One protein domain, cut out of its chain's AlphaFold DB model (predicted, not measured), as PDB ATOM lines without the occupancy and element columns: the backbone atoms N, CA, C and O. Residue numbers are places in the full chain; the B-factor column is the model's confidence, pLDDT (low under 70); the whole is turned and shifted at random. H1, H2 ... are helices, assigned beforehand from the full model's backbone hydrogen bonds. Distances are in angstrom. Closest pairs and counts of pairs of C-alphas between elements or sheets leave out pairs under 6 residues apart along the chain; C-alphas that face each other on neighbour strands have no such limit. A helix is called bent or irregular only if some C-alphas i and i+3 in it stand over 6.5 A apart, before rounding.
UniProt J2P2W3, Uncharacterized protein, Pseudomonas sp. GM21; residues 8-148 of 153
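This is residues 8 to 148 of the 153 residues of an uncharacterized protein of Pseudomonas sp. GM21 (UniProt J2P2W3). One long bent helix, H2, is the spine of the domain: H1 folds back along its first arm, H2a, at one end, and H3, H4 and H5 pack on its second arm, H2b, at the other. H2b, H3 and H4 make an up-and-down bundle, each running against the one before it. The 141 printed residues hold five named helices, H1 to H5 in order, and no named strand: all helix, loose, with a radius of gyration of the C-alphas of 20.5 A and spans of 68 by 32 by 18 A.

H1, residues 8 to 25, touches H2a, residues 32 to 50, with residues 10 to 18 alone; Ile 18 and Ser 38 have the closest C-alphas, 6.7 A, in a helical hairpin. H2, residues 32 to 72, was assigned as one helix by its hydrogen bonds but is bent, C-alphas 50 and 53 being 6.9 A apart; H2a and H2b, residues 53 to 72, stand at a steep tilt of 42 degrees. H4, residues 102 to 119, touches H2b at a steep tilt of 40 degrees, the same way, closest at C-alphas of Val 60 and Ala 108, 5.3 A. H3, residues 78 to 93, touches H4, opposite ways at 20 degrees, a shallow tilt, closest at C-alphas of Leu 88 and Leu 107, 5.7 A. H5, residues 125 to 148, touches H2b, opposite ways at a shallow tilt of 14 degrees, closest at C-alphas of Leu 69 and Ala 126, 5.5 A. H1 and H5 are apart. Every O i to N i+4 pair is within hydrogen-bond range in H1, H2a, H2b, H3 and H4, and 18 of 20 in H5.

H1 begins at C-alpha 8 (174.164, 192.959, 196.889). H2a spans 27.3 A, H2b 28.9 A and H5 35.2 A, to C-alpha 148 (158.053, 195.237, 189.414).

The farthest C-alphas, of Asp 27 and Ser 74, are 68.3 A apart. The printed part has no cut and no long link. The pLDDT is under 70 at residues 8 to 40, 42 to 47, 95 to 100 and 144 to 148.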
ATOM      1  N   PRO A   8     173.767 193.727 195.704       57.44
ATOM      2  CA  PRO A   8     174.164 192.959 196.889       57.44
ATOM      3  C   PRO A   8     173.488 193.429 198.185       57.44
ATOM      4  O   PRO A   8     173.201 192.618 199.063       57.44
ATOM      5  N   ALA A   9     173.204 194.730 198.319       56.22
ATOM      6  CA  ALA A   9     172.497 195.267 199.479       56.22
ATOM      7  C   ALA A   9     171.024 194.833 199.481       56.22
ATOM      8  O   ALA A   9     170.494 194.468 200.530       56.22
ATOM      9  N   VAL A  10     170.388 194.802 198.304       62.34
ATOM     10  CA  VAL A  10     169.002 194.338 198.144       62.34
ATOM     11  C   VAL A  10     168.894 192.829 198.395       62.34
ATOM     12  O   VAL A  10     168.026 192.410 199.158       62.34
ATOM     13  N   LEU A  11     169.806 192.014 197.846       61.53
ATOM     14  CA  LEU A  11     169.854 190.570 198.113       61.53
ATOM     15  C   LEU A  11     170.080 190.257 199.590       61.53
ATOM     16  O   LEU A  11     169.402 189.392 200.137       61.53
ATOM     17  N   ASN A  12     171.002 190.960 200.250       59.88
ATOM     18  CA  ASN A  12     171.244 190.769 201.678       59.88
ATOM     19  C   ASN A  12     170.013 191.119 202.516       59.88
ATOM     20  O   ASN A  12     169.709 190.414 203.477       59.88
ATOM     21  N   LEU A  13     169.297 192.190 202.164       62.84
ATOM     22  CA  LEU A  13     168.062 192.566 202.845       62.84
ATOM     23  C   LEU A  13     166.978 191.495 202.645       62.84
ATOM     24  O   LEU A  13     166.397 191.037 203.623       62.84
ATOM     25  N   LEU A  14     166.749 191.058 201.403       64.62
ATOM     26  CA  LEU A  14     165.747 190.040 201.070       64.62
ATOM     27  C   LEU A  14     166.077 188.678 201.683       64.62
ATOM     28  O   LEU A  14     165.196 188.035 202.244       64.62
ATOM     29  N   GLY A  15     167.344 188.261 201.645       63.47
ATOM     30  CA  GLY A  15     167.808 187.024 202.268       63.47
ATOM     31  C   GLY A  15     167.597 187.031 203.782       63.47
ATOM     32  O   GLY A  15     167.101 186.053 204.334       63.47
ATOM     33  N   ARG A  16     167.881 188.157 204.456       65.75
ATOM     34  CA  ARG A  16     167.568 188.328 205.885       65.75
ATOM     35  C   ARG A  16     166.068 188.285 206.151       65.75
ATOM     36  O   ARG A  16     165.661 187.662 207.122       65.75
ATOM     37  N   LEU A  17     165.266 188.915 205.294       64.12
ATOM     38  CA  LEU A  17     163.810 188.982 205.436       64.12
ATOM     39  C   LEU A  17     163.159 187.602 205.255       64.12
ATOM     40  O   LEU A  17     162.252 187.236 206.000       64.12
ATOM     41  N   ILE A  18     163.671 186.802 204.319       65.75
ATOM     42  CA  ILE A  18     163.253 185.412 204.108       65.75
ATOM     43  C   ILE A  18     163.701 184.536 205.270       65.75
ATOM     44  O   ILE A  18     162.879 183.796 205.794       65.75
ATOM     45  N   ALA A  19     164.953 184.657 205.721       63.75
ATOM     46  CA  ALA A  19     165.462 183.896 206.859       63.75
ATOM     47  C   ALA A  19     164.681 184.204 208.151       63.75
ATOM     48  O   ALA A  19     164.311 183.288 208.885       63.75
ATOM     49  N   SER A  20     164.359 185.477 208.410       62.50
ATOM     50  CA  SER A  20     163.545 185.864 209.569       62.50
ATOM     51  C   SER A  20     162.118 185.328 209.479       62.50
ATOM     52  O   SER A  20     161.563 184.895 210.486       62.50
ATOM     53  N   LYS A  21     161.532 185.307 208.275       60.38
ATOM     54  CA  LYS A  21     160.184 184.773 208.062       60.38
ATOM     55  C   LYS A  21     160.155 183.248 208.112       60.38
ATOM     56  O   LYS A  21     159.258 182.703 208.730       60.38
ATOM     57  N   SER A  22     161.153 182.546 207.575       55.94
ATOM     58  CA  SER A  22     161.232 181.082 207.681       55.94
ATOM     59  C   SER A  22     161.358 180.605 209.129       55.94
ATOM     60  O   SER A  22     160.827 179.551 209.464       55.94
ATOM     61  N   VAL A  23     162.009 181.394 209.994       55.19
ATOM     62  CA  VAL A  23     162.055 181.132 211.441       55.19
ATOM     63  C   VAL A  23     160.673 181.344 212.081       55.19
ATOM     64  O   VAL A  23     160.258 180.519 212.882       55.19
ATOM     65  N   GLN A  24     159.914 182.369 211.671       52.94
ATOM     66  CA  GLN A  24     158.527 182.588 212.125       52.94
ATOM     67  C   GLN A  24     157.518 181.569 211.561       52.94
ATOM     68  O   GLN A  24     156.487 181.315 212.183       52.94
ATOM     69  N   SER A  25     157.799 180.947 210.410       50.84
ATOM     70  CA  SER A  25     156.974 179.868 209.849       50.84
ATOM     71  C   SER A  25     156.958 178.619 210.731       50.84
ATOM     72  O   SER A  25     155.969 177.889 210.714       50.84
ATOM     73  N   ALA A  26     158.021 178.374 211.509       53.25
ATOM     74  CA  ALA A  26     158.074 177.265 212.463       53.25
ATOM     75  C   ALA A  26     157.068 177.436 213.623       53.25
ATOM     76  O   ALA A  26     156.614 176.437 214.174       53.25
ATOM     77  N   ASP A  27     156.653 178.678 213.906       55.78
ATOM     78  CA  ASP A  27     155.639 179.040 214.907       55.78
ATOM     79  C   ASP A  27     154.221 179.208 214.306       55.78
ATOM     80  O   ASP A  27     153.289 179.638 214.989       55.78
ATOM     81  N   GLY A  28     154.022 178.848 213.030       51.34
ATOM     82  CA  GLY A  28     152.697 178.634 212.431       51.34
ATOM     83  C   GLY A  28     151.986 179.840 211.797       51.34
ATOM     84  O   GLY A  28     150.832 179.693 211.407       51.34
ATOM     85  N   ASN A  29     152.631 181.005 211.642       55.00
ATOM     86  CA  ASN A  29     151.938 182.251 211.251       55.00
ATOM     87  C   ASN A  29     152.438 182.951 209.970       55.00
ATOM     88  O   ASN A  29     152.208 184.146 209.795       55.00
ATOM     89  N   VAL A  30     153.090 182.248 209.039       57.75
ATOM     90  CA  VAL A  30     153.505 182.863 207.762       57.75
ATOM     91  C   VAL A  30     152.527 182.513 206.651       57.75
ATOM     92  O   VAL A  30     152.372 181.353 206.273       57.75
ATOM     93  N   SER A  31     151.877 183.542 206.104       65.62
ATOM     94  CA  SER A  31     150.984 183.397 204.957       65.62
ATOM     95  C   SER A  31     151.769 182.898 203.733       65.62
ATOM     96  O   SER A  31     152.776 183.515 203.371       65.62
ATOM     97  N   PRO A  32     151.315 181.839 203.033       64.31
ATOM     98  CA  PRO A  32     151.919 181.370 201.781       64.31
ATOM     99  C   PRO A  32     152.113 182.479 200.735       64.31
ATOM    100  O   PRO A  32     153.070 182.447 199.965       64.31
ATOM    101  N   MET A  33     151.253 183.504 200.757       65.31
ATOM    102  CA  MET A  33     151.349 184.679 199.887       65.31
ATOM    103  C   MET A  33     152.643 185.476 200.117       65.31
ATOM    104  O   MET A  33     153.252 185.974 199.174       65.31
ATOM    105  N   GLU A  34     153.116 185.570 201.361       64.00
ATOM    106  CA  GLU A  34     154.329 186.323 201.686       64.00
ATOM    107  C   GLU A  34     155.608 185.618 201.223       64.00
ATOM    108  O   GLU A  34     156.585 186.282 200.865       64.00
ATOM    109  N   LEU A  35     155.606 184.281 201.200       66.31
ATOM    110  CA  LEU A  35     156.706 183.487 200.654       66.31
ATOM    111  C   LEU A  35     156.769 183.614 199.129       66.31
ATOM    112  O   LEU A  35     157.859 183.769 198.580       66.31
ATOM    113  N   VAL A  36     155.613 183.629 198.457       66.88
ATOM    114  CA  VAL A  36     155.521 183.869 197.007       66.88
ATOM    115  C   VAL A  36     156.050 185.259 196.648       66.88
ATOM    116  O   VAL A  36     156.927 185.365 195.793       66.88
ATOM    117  N   LEU A  37     155.606 186.304 197.354       67.62
ATOM    118  CA  LEU A  37     156.111 187.673 197.183       67.62
ATOM    119  C   LEU A  37     157.629 187.754 197.385       67.62
ATOM    120  O   LEU A  37     158.334 188.390 196.605       67.62
ATOM    121  N   SER A  38     158.153 187.078 198.408       67.00
ATOM    122  CA  SER A  38     159.592 187.082 198.693       67.00
ATOM    123  C   SER A  38     160.402 186.346 197.617       67.00
ATOM    124  O   SER A  38     161.467 186.818 197.221       67.00
ATOM    125  N   GLY A  39     159.888 185.224 197.103       66.00
ATOM    126  CA  GLY A  39     160.490 184.486 195.990       66.00
ATOM    127  C   GLY A  39     160.479 185.277 194.681       66.00
ATOM    128  O   GLY A  39     161.485 185.307 193.976       66.00
ATOM    129  N   GLN A  40     159.384 185.987 194.393       67.75
ATOM    130  CA  GLN A  40     159.293 186.904 193.257       67.75
ATOM    131  C   GLN A  40     160.321 188.036 193.380       67.75
ATOM    132  O   GLN A  40     161.107 188.244 192.460       67.75
ATOM    133  N   LEU A  41     160.396 188.706 194.537       70.44
ATOM    134  CA  LEU A  41     161.387 189.760 194.788       70.44
ATOM    135  C   LEU A  41     162.829 189.263 194.603       70.44
ATOM    136  O   LEU A  41     163.634 189.959 193.988       70.44
ATOM    137  N   LEU A  42     163.162 188.059 195.081       68.75
ATOM    138  CA  LEU A  42     164.480 187.461 194.849       68.75
ATOM    139  C   LEU A  42     164.749 187.181 193.369       68.75
ATOM    140  O   LEU A  42     165.835 187.502 192.892       68.75
ATOM    141  N   ALA A  43     163.785 186.601 192.649       66.69
ATOM    142  CA  ALA A  43     163.924 186.315 191.224       66.69
ATOM    143  C   ALA A  43     164.168 187.600 190.415       66.69
ATOM    144  O   ALA A  43     165.033 187.624 189.540       66.69
ATOM    145  N   PHE A  44     163.487 188.695 190.767       69.31
ATOM    146  CA  PHE A  44     163.712 190.000 190.144       69.31
ATOM    147  C   PHE A  44     165.100 190.559 190.436       69.31
ATOM    148  O   PHE A  44     165.783 191.027 189.528       69.31
ATOM    149  N   VAL A  45     165.562 190.487 191.686       68.75
ATOM    150  CA  VAL A  45     166.905 190.972 192.027       68.75
ATOM    151  C   VAL A  45     167.990 190.119 191.368       68.75
ATOM    152  O   VAL A  45     168.980 190.672 190.898       68.75
ATOM    153  N   ALA A  46     167.796 188.802 191.272       67.38
ATOM    154  CA  ALA A  46     168.709 187.912 190.560       67.38
ATOM    155  C   ALA A  46     168.803 188.276 189.070       67.38
ATOM    156  O   ALA A  46     169.902 188.474 188.556       67.38
ATOM    157  N   ARG A  47     167.659 188.470 188.405       67.75
ATOM    158  CA  ARG A  47     167.604 188.888 186.998       67.75
ATOM    159  C   ARG A  47     168.238 190.260 186.773       67.75
ATOM    160  O   ARG A  47     168.943 190.478 185.790       67.75
ATOM    161  N   ARG A  48     168.040 191.181 187.716       72.06
ATOM    162  CA  ARG A  48     168.685 192.493 187.699       72.06
ATOM    163  C   ARG A  48     170.205 192.371 187.790       72.06
ATOM    164  O   ARG A  48     170.894 193.021 187.019       72.06
ATOM    165  N   ILE A  49     170.729 191.525 188.674       70.62
ATOM    166  CA  ILE A  49     172.179 191.294 188.800       70.62
ATOM    167  C   ILE A  49     172.776 190.724 187.515       70.62
ATOM    168  O   ILE A  49     173.903 191.069 187.173       70.62
ATOM    169  N   GLU A  50     172.025 189.882 186.811       73.25
ATOM    170  CA  GLU A  50     172.454 189.276 185.553       73.25
ATOM    171  C   GLU A  50     172.520 190.298 184.405       73.25
ATOM    172  O   GLU A  50     173.473 190.297 183.628       73.25
ATOM    173  N   MET A  51     171.537 191.199 184.314       76.50
ATOM    174  CA  MET A  51     171.358 192.094 183.160       76.50
ATOM    175  C   MET A  51     171.952 193.501 183.353       76.50
ATOM    176  O   MET A  51     172.467 194.093 182.406       76.50
ATOM    177  N   GLU A  52     171.898 194.050 184.570       78.56
ATOM    178  CA  GLU A  52     172.348 195.416 184.892       78.56
ATOM    179  C   GLU A  52     173.818 195.685 184.513       78.56
ATOM    180  O   GLU A  52     174.083 196.766 183.986       78.56
ATOM    181  N   PRO A  53     174.766 194.736 184.661       82.75
ATOM    182  CA  PRO A  53     176.128 194.884 184.145       82.75
ATOM    183  C   PRO A  53     176.213 195.238 182.662       82.75
ATOM    184  O   PRO A  53     176.958 196.140 182.281       82.75
ATOM    185  N   ALA A  54     175.446 194.540 181.823       85.38
ATOM    186  CA  ALA A  54     175.475 194.745 180.381       85.38
ATOM    187  C   ALA A  54     174.915 196.125 180.015       85.38
ATOM    188  O   ALA A  54     175.511 196.830 179.205       85.38
ATOM    189  N   PHE A  55     173.830 196.544 180.674       87.44
ATOM    190  CA  PHE A  55     173.254 197.878 180.484       87.44
ATOM    191  C   PHE A  55     174.203 198.988 180.936       87.44
ATOM    192  O   PHE A  55     174.323 199.998 180.254       87.44
ATOM    193  N   ILE A  56     174.912 198.799 182.052       85.44
ATOM    194  CA  ILE A  56     175.910 199.766 182.521       85.44
ATOM    195  C   ILE A  56     177.044 199.908 181.502       85.44
ATOM    196  O   ILE A  56     177.444 201.029 181.199       85.44
ATOM    197  N   LEU A  57     177.554 198.801 180.956       88.69
ATOM    198  CA  LEU A  57     178.609 198.842 179.937       88.69
ATOM    199  C   LEU A  57     178.146 199.563 178.663       88.69
ATOM    200  O   LEU A  57     178.884 200.385 178.121       88.69
ATOM    201  N   GLU A  58     176.919 199.290 178.216       91.88
ATOM    202  CA  GLU A  58     176.304 199.955 177.063       91.88
ATOM    203  C   GLU A  58     176.122 201.465 177.300       91.88
ATOM    204  O   GLU A  58     176.477 202.277 176.442       91.88
ATOM    205  N   GLU A  59     175.631 201.860 178.479       92.44
ATOM    206  CA  GLU A  59     175.469 203.267 178.859       92.44
ATOM    207  C   GLU A  59     176.818 203.990 178.955       92.44
ATOM    208  O   GLU A  59     176.947 205.093 178.428       92.44
ATOM    209  N   VAL A  60     177.849 203.370 179.546       92.69
ATOM    210  CA  VAL A  60     179.202 203.950 179.618       92.69
ATOM    211  C   VAL A  60     179.757 204.234 178.226       92.69
ATOM    212  O   VAL A  60     180.214 205.350 177.971       92.69
ATOM    213  N   ALA A  61     179.695 203.251 177.324       93.56
ATOM    214  CA  ALA A  61     180.174 203.412 175.954       93.56
ATOM    215  C   ALA A  61     179.401 204.520 175.222       93.56
ATOM    216  O   ALA A  61     179.998 205.387 174.588       93.56
ATOM    217  N   THR A  62     178.076 204.539 175.382       95.75
ATOM    218  CA  THR A  62     177.207 205.543 174.761       95.75
ATOM    219  C   THR A  62     177.531 206.952 175.255       95.75
ATOM    220  O   THR A  62     177.696 207.868 174.450       95.75
ATOM    221  N   TYR A  63     177.656 207.152 176.568       95.81
ATOM    222  CA  TYR A  63     177.937 208.470 177.142       95.81
ATOM    223  C   TYR A  63     179.334 208.967 176.779       95.81
ATOM    224  O   TYR A  63     179.506 210.157 176.517       95.81
ATOM    225  N   GLN A  64     180.315 208.063 176.691       96.25
ATOM    226  CA  GLN A  64     181.635 208.403 176.175       96.25
ATOM    227  C   GLN A  64     181.547 208.928 174.734       96.25
ATOM    228  O   GLN A  64     182.082 209.998 174.452       96.25
ATOM    229  N   SER A  65     180.836 208.230 173.842       96.81
ATOM    230  CA  SER A  65     180.667 208.668 172.450       96.81
ATOM    231  C   SER A  65     179.922 210.002 172.326       96.81
ATOM    232  O   SER A  65     180.255 210.809 171.462       96.81
ATOM    233  N   VAL A  66     178.947 210.275 173.200       96.62
ATOM    234  CA  VAL A  66     178.292 211.595 173.262       96.62
ATOM    235  C   VAL A  66     179.301 212.681 173.642       96.62
ATOM    236  O   VAL A  66     179.348 213.718 172.986       96.62
ATOM    237  N   GLY A  67     180.135 212.440 174.657       96.06
ATOM    238  CA  GLY A  67     181.202 213.368 175.036       96.06
ATOM    239  C   GLY A  67     182.182 213.641 173.893       96.06
ATOM    240  O   GLY A  67     182.572 214.782 173.672       96.06
ATOM    241  N   GLU A  68     182.561 212.603 173.146       97.00
ATOM    242  CA  GLU A  68     183.450 212.723 171.984       97.00
ATOM    243  C   GLU A  68     182.826 213.590 170.880       97.00
ATOM    244  O   GLU A  68     183.492 214.485 170.363       97.00
ATOM    245  N   LEU A  69     181.532 213.412 170.594       96.31
ATOM    246  CA  LEU A  69     180.806 214.249 169.633       96.31
ATOM    247  C   LEU A  69     180.727 215.720 170.055       96.31
ATOM    248  O   LEU A  69     180.827 216.598 169.201       96.31
ATOM    249  N   LEU A  70     180.572 216.012 171.350       94.81
ATOM    250  CA  LEU A  70     180.585 217.398 171.837       94.81
ATOM    251  C   LEU A  70     181.926 218.088 171.583       94.81
ATOM    252  O   LEU A  70     181.950 219.282 171.277       94.81
ATOM    253  N   LEU A  71     183.031 217.347 171.702       96.12
ATOM    254  CA  LEU A  71     184.356 217.872 171.383       96.12
ATOM    255  C   LEU A  71     184.529 218.090 169.878       96.12
ATOM    256  O   LEU A  71     184.998 219.144 169.453       96.12
ATOM    257  N   GLU A  72     184.109 217.122 169.060       96.31
ATOM    258  CA  GLU A  72     184.166 217.232 167.597       96.31
ATOM    259  C   GLU A  72     183.359 218.426 167.067       96.31
ATOM    260  O   GLU A  72     183.818 219.138 166.175       96.31
ATOM    261  N   GLU A  73     182.170 218.666 167.626       94.69
ATOM    262  CA  GLU A  73     181.292 219.770 167.225       94.69
ATOM    263  C   GLU A  73     181.590 221.086 167.965       94.69
ATOM    264  O   GLU A  73     180.943 222.096 167.692       94.69
ATOM    265  N   SER A  74     182.580 221.109 168.867       94.88
ATOM    266  CA  SER A  74     182.934 222.282 169.683       94.88
ATOM    267  C   SER A  74     181.744 222.854 170.477       94.88
ATOM    268  O   SER A  74     181.597 224.069 170.621       94.88
ATOM    269  N   VAL A  75     180.874 221.972 170.978       92.56
ATOM    270  CA  VAL A  75     179.667 222.319 171.742       92.56
ATOM    271  C   VAL A  75     179.970 222.325 173.241       92.56
ATOM    272  O   VAL A  75     180.446 221.331 173.788       92.56
ATOM    273  N   GLY A  76     179.653 223.433 173.909       90.25
ATOM    274  CA  GLY A  76     179.776 223.585 175.362       90.25
ATOM    275  C   GLY A  76     181.203 223.764 175.879       90.25
ATOM    276  O   GLY A  76     182.126 224.051 175.108       90.25
ATOM    277  N   ASP A  77     181.397 223.610 177.193       91.81
ATOM    278  CA  ASP A  77     182.719 223.735 177.822       91.81
ATOM    279  C   ASP A  77     183.653 222.564 177.471       91.81
ATOM    280  O   ASP A  77     183.728 221.532 178.147       91.81
ATOM    281  N   GLN A  78     184.439 222.780 176.418       94.19
ATOM    282  CA  GLN A  78     185.437 221.846 175.899       94.19
ATOM    283  C   GLN A  78     186.456 221.401 176.954       94.19
ATOM    284  O   GLN A  78     186.900 220.254 176.934       94.19
ATOM    285  N   THR A  79     186.826 222.282 177.887       94.56
ATOM    286  CA  THR A  79     187.837 221.967 178.908       94.56
ATOM    287  C   THR A  79     187.282 220.948 179.890       94.56
ATOM    288  O   THR A  79     187.928 219.940 180.182       94.56
ATOM    289  N   THR A  80     186.057 221.186 180.356       94.00
ATOM    290  CA  THR A  80     185.370 220.305 181.299       94.00
ATOM    291  C   THR A  80     185.037 218.956 180.656       94.00
ATOM    292  O   THR A  80     185.329 217.909 181.241       94.00
ATOM    293  N   ILE A  81     184.530 218.949 179.418       94.81
ATOM    294  CA  ILE A  81     184.227 217.712 178.678       94.81
ATOM    295  C   ILE A  81     185.498 216.882 178.453       94.81
ATOM    296  O   ILE A  81     185.516 215.675 178.720       94.81
ATOM    297  N   GLN A  82     186.589 217.519 178.015       96.81
ATOM    298  CA  GLN A  82     187.868 216.843 177.802       96.81
ATOM    299  C   GLN A  82     188.422 216.258 179.107       96.81
ATOM    300  O   GLN A  82     188.932 215.132 179.106       96.81
ATOM    301  N   ALA A  83     188.315 216.982 180.224       95.69
ATOM    302  CA  ALA A  83     188.754 216.498 181.530       95.69
ATOM    303  C   ALA A  83     187.955 215.259 181.970       95.69
ATOM    304  O   ALA A  83     188.553 214.253 182.363       95.69
ATOM    305  N   ALA A  84     186.627 215.289 181.827       94.75
ATOM    306  CA  ALA A  84     185.751 214.175 182.183       94.75
ATOM    307  C   ALA A  84     186.024 212.918 181.331       94.75
ATOM    308  O   ALA A  84     186.180 211.818 181.869       94.75
ATOM    309  N   LEU A  85     186.182 213.074 180.010       96.06
ATOM    310  CA  LEU A  85     186.565 211.978 179.107       96.06
ATOM    311  C   LEU A  85     187.938 211.397 179.443       96.06
ATOM    312  O   LEU A  85     188.124 210.181 179.405       96.06
ATOM    313  N   THR A  86     188.903 212.253 179.778       96.44
ATOM    314  CA  THR A  86     190.248 211.814 180.167       96.44
ATOM    315  C   THR A  86     190.185 210.978 181.442       96.44
ATOM    316  O   THR A  86     190.713 209.868 181.461       96.44
ATOM    317  N   ALA A  87     189.450 211.436 182.460       94.25
ATOM    318  CA  ALA A  87     189.265 210.693 183.704       94.25
ATOM    319  C   ALA A  87     188.617 209.315 183.476       94.25
ATOM    320  O   ALA A  87     189.057 208.321 184.061       94.25
ATOM    321  N   LEU A  88     187.603 209.234 182.602       93.38
ATOM    322  CA  LEU A  88     186.972 207.964 182.228       93.38
ATOM    323  C   LEU A  88     187.962 207.033 181.515       93.38
ATOM    324  O   LEU A  88     188.105 205.874 181.907       93.38
ATOM    325  N   ARG A  89     188.691 207.531 180.511       93.62
ATOM    326  CA  ARG A  89     189.671 206.739 179.748       93.62
ATOM    327  C   ARG A  89     190.804 206.222 180.629       93.62
ATOM    328  O   ARG A  89     191.154 205.051 180.537       93.62
ATOM    329  N   GLU A  90     191.344 207.058 181.513       92.00
ATOM    330  CA  GLU A  90     192.375 206.658 182.477       92.00
ATOM    331  C   GLU A  90     191.877 205.597 183.461       92.00
ATOM    332  O   GLU A  90     192.640 204.737 183.902       92.00
ATOM    333  N   HIS A  91     190.607 205.667 183.856       89.62
ATOM    334  CA  HIS A  91     189.991 204.650 184.701       89.62
ATOM    335  C   HIS A  91     189.850 203.319 183.950       89.62
ATOM    336  O   HIS A  91     190.320 202.291 184.437       89.62
ATOM    337  N   CYS A  92     189.324 203.346 182.723       86.25
ATOM    338  CA  CYS A  92     189.196 202.161 181.870       86.25
ATOM    339  C   CYS A  92     190.557 201.526 181.525       86.25
ATOM    340  O   CYS A  92     190.695 200.303 181.539       86.25
ATOM    341  N   ALA A  93     191.590 202.338 181.275       86.75
ATOM    342  CA  ALA A  93     192.939 201.870 180.944       86.75
ATOM    343  C   ALA A  93     193.638 201.136 182.102       86.75
ATOM    344  O   ALA A  93     194.538 200.331 181.867       86.75
ATOM    345  N   ARG A  94     193.216 201.364 183.354       82.38
ATOM    346  CA  ARG A  94     193.758 200.675 184.537       82.38
ATOM    347  C   ARG A  94     193.289 199.220 184.674       82.38
ATOM    348  O   ARG A  94     193.720 198.543 185.603       82.38
ATOM    349  N   GLY A  95     192.445 198.725 183.762       62.00
ATOM    350  CA  GLY A  95     192.081 197.306 183.678       62.00
ATOM    351  C   GLY A  95     191.171 196.810 184.805       62.00
ATOM    352  O   GLY A  95     191.063 195.606 185.017       62.00
ATOM    353  N   VAL A  96     190.510 197.720 185.529       57.62
ATOM    354  CA  VAL A  96     189.567 197.394 186.618       57.62
ATOM    355  C   VAL A  96     188.120 197.363 186.113       57.62
ATOM    356  O   VAL A  96     187.189 197.522 186.897       57.62
ATOM    357  N   THR A  97     187.902 197.136 184.815       55.44
ATOM    358  CA  THR A  97     186.567 196.974 184.223       55.44
ATOM    359  C   THR A  97     185.964 195.637 184.658       55.44
ATOM    360  O   THR A  97     185.870 194.667 183.911       55.44
ATOM    361  N   GLN A  98     185.579 195.571 185.927       58.81
ATOM    362  CA  GLN A  98     184.674 194.556 186.429       58.81
ATOM    363  C   GLN A  98     183.272 194.877 185.906       58.81
ATOM    364  O   GLN A  98     182.907 196.038 185.730       58.81
ATOM    365  N   SER A  99     182.450 193.850 185.730       53.94
ATOM    366  CA  SER A  99     181.028 193.926 185.358       53.94
ATOM    367  C   SER A  99     180.166 194.819 186.278       53.94
ATOM    368  O   SER A  99     178.988 195.035 186.015       53.94
ATOM    369  N   HIS A 100     180.741 195.371 187.349       61.22
ATOM    370  CA  HIS A 100     180.099 196.256 188.318       61.22
ATOM    371  C   HIS A 100     180.910 197.531 188.582       61.22
ATOM    372  O   HIS A 100     180.918 198.035 189.706       61.22
ATOM    373  N   ASP A 101     181.624 198.043 187.578       77.56
ATOM    374  CA  ASP A 101     182.467 199.228 187.725       77.56
ATOM    375  C   ASP A 101     181.641 200.515 187.901       77.56
ATOM    376  O   ASP A 101     181.418 201.317 186.990       77.56
ATOM    377  N   ALA A 102     181.177 200.717 189.135       80.25
ATOM    378  CA  ALA A 102     180.404 201.878 189.547       80.25
ATOM    379  C   ALA A 102     181.177 203.189 189.346       80.25
ATOM    380  O   ALA A 102     180.558 204.245 189.210       80.25
ATOM    381  N   ARG A 103     182.518 203.141 189.317       86.12
ATOM    382  CA  ARG A 103     183.340 204.328 189.091       86.12
ATOM    383  C   ARG A 103     183.339 204.716 187.618       86.12
ATOM    384  O   ARG A 103     183.119 205.893 187.339       86.12
ATOM    385  N   ALA A 104     183.503 203.757 186.706       88.19
ATOM    386  CA  ALA A 104     183.357 204.003 185.271       88.19
ATOM    387  C   ALA A 104     181.971 204.577 184.951       88.19
ATOM    388  O   ALA A 104     181.857 205.597 184.276       88.19
ATOM    389  N   TYR A 105     180.919 203.986 185.524       88.50
ATOM    390  CA  TYR A 105     179.556 204.471 185.330       88.50
ATOM    391  C   TYR A 105     179.319 205.879 185.893       88.50
ATOM    392  O   TYR A 105     178.654 206.695 185.252       88.50
ATOM    393  N   ALA A 106     179.878 206.198 187.065       89.31
ATOM    394  CA  ALA A 106     179.783 207.538 187.641       89.31
ATOM    395  C   ALA A 106     180.478 208.593 186.766       89.31
ATOM    396  O   ALA A 106     179.893 209.641 186.511       89.31
ATOM    397  N   LEU A 107     181.685 208.294 186.273       91.25
ATOM    398  CA  LEU A 107     182.441 209.183 185.382       91.25
ATOM    399  C   LEU A 107     181.721 209.378 184.040       91.25
ATOM    400  O   LEU A 107     181.595 210.496 183.555       91.25
ATOM    401  N   ALA A 108     181.179 208.306 183.461       93.00
ATOM    402  CA  ALA A 108     180.378 208.398 182.243       93.00
ATOM    403  C   ALA A 108     179.080 209.199 182.455       93.00
ATOM    404  O   ALA A 108     178.678 209.980 181.596       93.00
ATOM    405  N   SER A 109     178.432 209.049 183.615       92.69
ATOM    406  CA  SER A 109     177.233 209.823 183.960       92.69
ATOM    407  C   SER A 109     177.526 211.317 184.117       92.69
ATOM    408  O   SER A 109     176.667 212.132 183.800       92.69
ATOM    409  N   GLU A 110     178.722 211.685 184.578       93.94
ATOM    410  CA  GLU A 110     179.168 213.081 184.641       93.94
ATOM    411  C   GLU A 110     179.262 213.695 183.238       93.94
ATOM    412  O   GLU A 110     178.691 214.759 183.003       93.94
ATOM    413  N   ILE A 111     179.854 212.971 182.279       94.38
ATOM    414  CA  ILE A 111     179.871 213.366 180.858       94.38
ATOM    415  C   ILE A 111     178.441 213.552 180.338       94.38
ATOM    416  O   ILE A 111     178.144 214.544 179.678       94.38
ATOM    417  N   PHE A 112     177.537 212.621 180.654       94.69
ATOM    418  CA  PHE A 112     176.147 212.701 180.214       94.69
ATOM    419  C   PHE A 112     175.392 213.894 180.821       94.69
ATOM    420  O   PHE A 112     174.616 214.542 180.122       94.69
ATOM    421  N   CYS A 113     175.634 214.227 182.092       93.88
ATOM    422  CA  CYS A 113     175.072 215.421 182.727       93.88
ATOM    423  C   CYS A 113     175.525 216.704 182.024       93.88
ATOM    424  O   CYS A 113     174.678 217.520 181.668       93.88
ATOM    425  N   ILE A 114     176.829 216.836 181.760       92.62
ATOM    426  CA  ILE A 114     177.374 217.971 181.000       92.62
ATOM    427  C   ILE A 114     176.722 218.024 179.613       92.62
ATOM    428  O   ILE A 114     176.228 219.064 179.192       92.62
ATOM    429  N   ALA A 115     176.622 216.884 178.923       92.06
ATOM    430  CA  ALA A 115     176.006 216.813 177.602       92.06
ATOM    431  C   ALA A 115     174.555 217.310 177.581       92.06
ATOM    432  O   ALA A 115     174.158 217.989 176.634       92.06
ATOM    433  N   ILE A 116     173.756 216.986 178.602       92.38
ATOM    434  CA  ILE A 116     172.373 217.467 178.719       92.38
ATOM    435  C   ILE A 116     172.342 218.992 178.828       92.38
ATOM    436  O   ILE A 116     171.567 219.629 178.116       92.38
ATOM    437  N   GLU A 117     173.172 219.568 179.699       91.50
ATOM    438  CA  GLU A 117     173.222 221.016 179.926       91.50
ATOM    439  C   GLU A 117     173.651 221.763 178.655       91.50
ATOM    440  O   GLU A 117     173.003 222.730 178.252       91.50
ATOM    441  N   GLU A 118     174.669 221.251 177.963       89.94
ATOM    442  CA  GLU A 118     175.281 221.923 176.812       89.94
ATOM    443  C   GLU A 118     174.488 221.765 175.503       89.94
ATOM    444  O   GLU A 118     174.494 222.650 174.645       89.94
ATOM    445  N   THR A 119     173.752 220.662 175.324       90.25
ATOM    446  CA  THR A 119     172.995 220.408 174.077       90.25
ATOM    447  C   THR A 119     171.539 220.863 174.122       90.25
ATOM    448  O   THR A 119     170.866 220.888 173.085       90.25
ATOM    449  N   PHE A 120     171.026 221.268 175.289       84.50
ATOM    450  CA  PHE A 120     169.612 221.624 175.449       84.50
ATOM    451  C   PHE A 120     169.166 222.750 174.496       84.50
ATOM    452  O   PHE A 120     168.051 222.726 173.958       84.50
ATOM    453  N   HIS A 121     170.063 223.696 174.210       82.31
ATOM    454  CA  HIS A 121     169.797 224.859 173.358       82.31
ATOM    455  C   HIS A 121     170.487 224.823 171.988       82.31
ATOM    456  O   HIS A 121     170.252 225.718 171.176       82.31
ATOM    457  N   VAL A 122     171.297 223.802 171.701       84.56
ATOM    458  CA  VAL A 122     172.139 223.755 170.498       84.56
ATOM    459  C   VAL A 122     171.655 222.644 169.563       84.56
ATOM    460  O   VAL A 122     171.581 221.495 169.991       84.56
ATOM    461  N   PRO A 123     171.271 222.934 168.306       87.06
ATOM    462  CA  PRO A 123     170.973 221.893 167.324       87.06
ATOM    463  C   PRO A 123     172.271 221.238 166.825       87.06
ATOM    464  O   PRO A 123     173.307 221.892 166.782       87.06
ATOM    465  N   GLY A 124     172.222 219.974 166.402       90.00
ATOM    466  CA  GLY A 124     173.399 219.279 165.865       90.00
ATOM    467  C   GLY A 124     173.400 217.787 166.171       90.00
ATOM    468  O   GLY A 124     172.509 217.289 166.868       90.00
ATOM    469  N   ARG A 125     174.418 217.067 165.680       93.81
ATOM    470  CA  ARG A 125     174.499 215.612 165.876       93.81
ATOM    471  C   ARG A 125     174.746 215.284 167.343       93.81
ATOM    472  O   ARG A 125     174.269 214.253 167.808       93.81
ATOM    473  N   ALA A 126     175.424 216.159 168.089       92.19
ATOM    474  CA  ALA A 126     175.605 215.987 169.525       92.19
ATOM    475  C   ALA A 126     174.269 216.002 170.293       92.19
ATOM    476  O   ALA A 126     174.075 215.195 171.202       92.19
ATOM    477  N   ARG A 127     173.308 216.852 169.900       92.94
ATOM    478  CA  ARG A 127     171.959 216.874 170.497       92.94
ATOM    479  C   ARG A 127     171.166 215.616 170.165       92.94
ATOM    480  O   ARG A 127     170.484 215.076 171.041       92.94
ATOM    481  N   ASP A 128     171.252 215.150 168.925       94.31
ATOM    482  CA  ASP A 128     170.583 213.919 168.498       94.31
ATOM    483  C   ASP A 128     171.158 212.708 169.246       94.31
ATOM    484  O   ASP A 128     170.410 211.880 169.767       94.31
ATOM    485  N   ALA A 129     172.487 212.652 169.393       94.38
ATOM    486  CA  ALA A 129     173.179 211.624 170.161       94.38
ATOM    487  C   ALA A 129     172.830 211.677 171.657       94.38
ATOM    488  O   ALA A 129     172.542 210.637 172.249       94.38
ATOM    489  N   MET A 130     172.776 212.868 172.264       94.75
ATOM    490  CA  MET A 130     172.313 213.047 173.647       94.75
ATOM    491  C   MET A 130     170.872 212.546 173.817       94.75
ATOM    492  O   MET A 130     170.581 211.802 174.754       94.75
ATOM    493  N   SER A 131     169.980 212.883 172.883       94.31
ATOM    494  CA  SER A 131     168.576 212.459 172.923       94.31
ATOM    495  C   SER A 131     168.440 210.936 172.795       94.31
ATOM    496  O   SER A 131     167.669 210.318 173.532       94.31
ATOM    497  N   ALA A 132     169.227 210.312 171.914       94.81
ATOM    498  CA  ALA A 132     169.296 208.859 171.781       94.81
ATOM    499  C   ALA A 132     169.844 208.190 173.054       94.81
ATOM    500  O   ALA A 132     169.291 207.190 173.512       94.81
ATOM    501  N   ALA A 133     170.873 208.773 173.675       93.44
ATOM    502  CA  ALA A 133     171.434 208.295 174.937       93.44
ATOM    503  C   ALA A 133     170.430 208.395 176.101       93.44
ATOM    504  O   ALA A 133     170.360 207.496 176.944       93.44
ATOM    505  N   LEU A 134     169.597 209.443 176.127       92.94
ATOM    506  CA  LEU A 134     168.501 209.566 177.088       92.94
ATOM    507  C   LEU A 134     167.432 208.490 176.861       92.94
ATOM    508  O   LEU A 134     166.998 207.852 177.819       92.94
ATOM    509  N   ALA A 135     167.039 208.250 175.608       92.56
ATOM    510  CA  ALA A 135     166.076 207.206 175.263       92.56
ATOM    511  C   ALA A 135     166.586 205.805 175.641       92.56
ATOM    512  O   ALA A 135     165.841 205.020 176.228       92.56
ATOM    513  N   LEU A 136     167.869 205.517 175.387       92.62
ATOM    514  CA  LEU A 136     168.524 204.280 175.816       92.62
ATOM    515  C   LEU A 136     168.444 204.106 177.338       92.62
ATOM    516  O   LEU A 136     168.009 203.061 177.818       92.62
ATOM    517  N   ARG A 137     168.807 205.147 178.099       89.25
ATOM    518  CA  ARG A 137     168.749 205.131 179.568       89.25
ATOM    519  C   ARG A 137     167.337 204.848 180.079       89.25
ATOM    520  O   ARG A 137     167.166 204.090 181.034       89.25
ATOM    521  N   VAL A 138     166.322 205.449 179.456       87.25
ATOM    522  CA  VAL A 138     164.915 205.197 179.796       87.25
ATOM    523  C   VAL A 138     164.549 203.743 179.502       87.25
ATOM    524  O   VAL A 138     164.047 203.072 180.398       87.25
ATOM    525  N   ALA A 139     164.881 203.220 178.321       87.38
ATOM    526  CA  ALA A 139     164.602 201.832 177.956       87.38
ATOM    527  C   ALA A 139     165.304 200.825 178.887       87.38
ATOM    528  O   ALA A 139     164.712 199.827 179.301       87.38
ATOM    529  N   ASN A 140     166.552 201.088 179.275       85.81
ATOM    530  CA  ASN A 140     167.278 200.261 180.238       85.81
ATOM    531  C   ASN A 140     166.661 200.362 181.638       85.81
ATOM    532  O   ASN A 140     166.507 199.350 182.322       85.81
ATOM    533  N   GLN A 141     166.221 201.553 182.054       78.00
ATOM    534  CA  GLN A 141     165.488 201.721 183.306       78.00
ATOM    535  C   GLN A 141     164.135 201.002 183.290       78.00
ATOM    536  O   GLN A 141     163.775 200.404 184.297       78.00
ATOM    537  N   GLU A 142     163.408 200.993 182.175       76.50
ATOM    538  CA  GLU A 142     162.171 200.223 182.022       76.50
ATOM    539  C   GLU A 142     162.418 198.720 182.106       76.50
ATOM    540  O   GLU A 142     161.650 198.024 182.756       76.50
ATOM    541  N   LYS A 143     163.511 198.200 181.540       76.56
ATOM    542  CA  LYS A 143     163.876 196.782 181.709       76.56
ATOM    543  C   LYS A 143     164.204 196.442 183.165       76.56
ATOM    544  O   LYS A 143     163.920 195.339 183.611       76.56
ATOM    545  N   VAL A 144     164.764 197.394 183.912       67.38
ATOM    546  CA  VAL A 144     165.085 197.234 185.342       67.38
ATOM    547  C   VAL A 144     163.854 197.426 186.246       67.38
ATOM    548  O   VAL A 144     163.772 196.798 187.299       67.38
ATOM    549  N   VAL A 145     162.906 198.299 185.879       62.25
ATOM    550  CA  VAL A 145     161.737 198.679 186.703       62.25
ATOM    551  C   VAL A 145     160.459 197.933 186.308       62.25
ATOM    552  O   VAL A 145     159.651 197.608 187.174       62.25
ATOM    553  N   GLY A 146     160.254 197.645 185.026       52.53
ATOM    554  CA  GLY A 146     159.080 196.948 184.487       52.53
ATOM    555  C   GLY A 146     158.895 195.545 185.065       52.53
ATOM    556  O   GLY A 146     157.768 195.065 185.174       52.53
ATOM    557  N   ASP A 147     159.977 194.951 185.562       49.19
ATOM    558  CA  ASP A 147     159.964 193.728 186.358       49.19
ATOM    559  C   ASP A 147     159.097 193.857 187.641       49.19
ATOM    560  O   ASP A 147     158.464 192.890 188.051       49.19
ATOM    561  N   PHE A 148     158.918 195.050 188.231       45.78
ATOM    562  CA  PHE A 148     158.053 195.237 189.414       45.78
ATOM    563  C   PHE A 148     156.547 195.289 189.100       45.78
ATOM    564  O   PHE A 148     155.733 195.050 189.991       45.78
TER     565      PHE A 148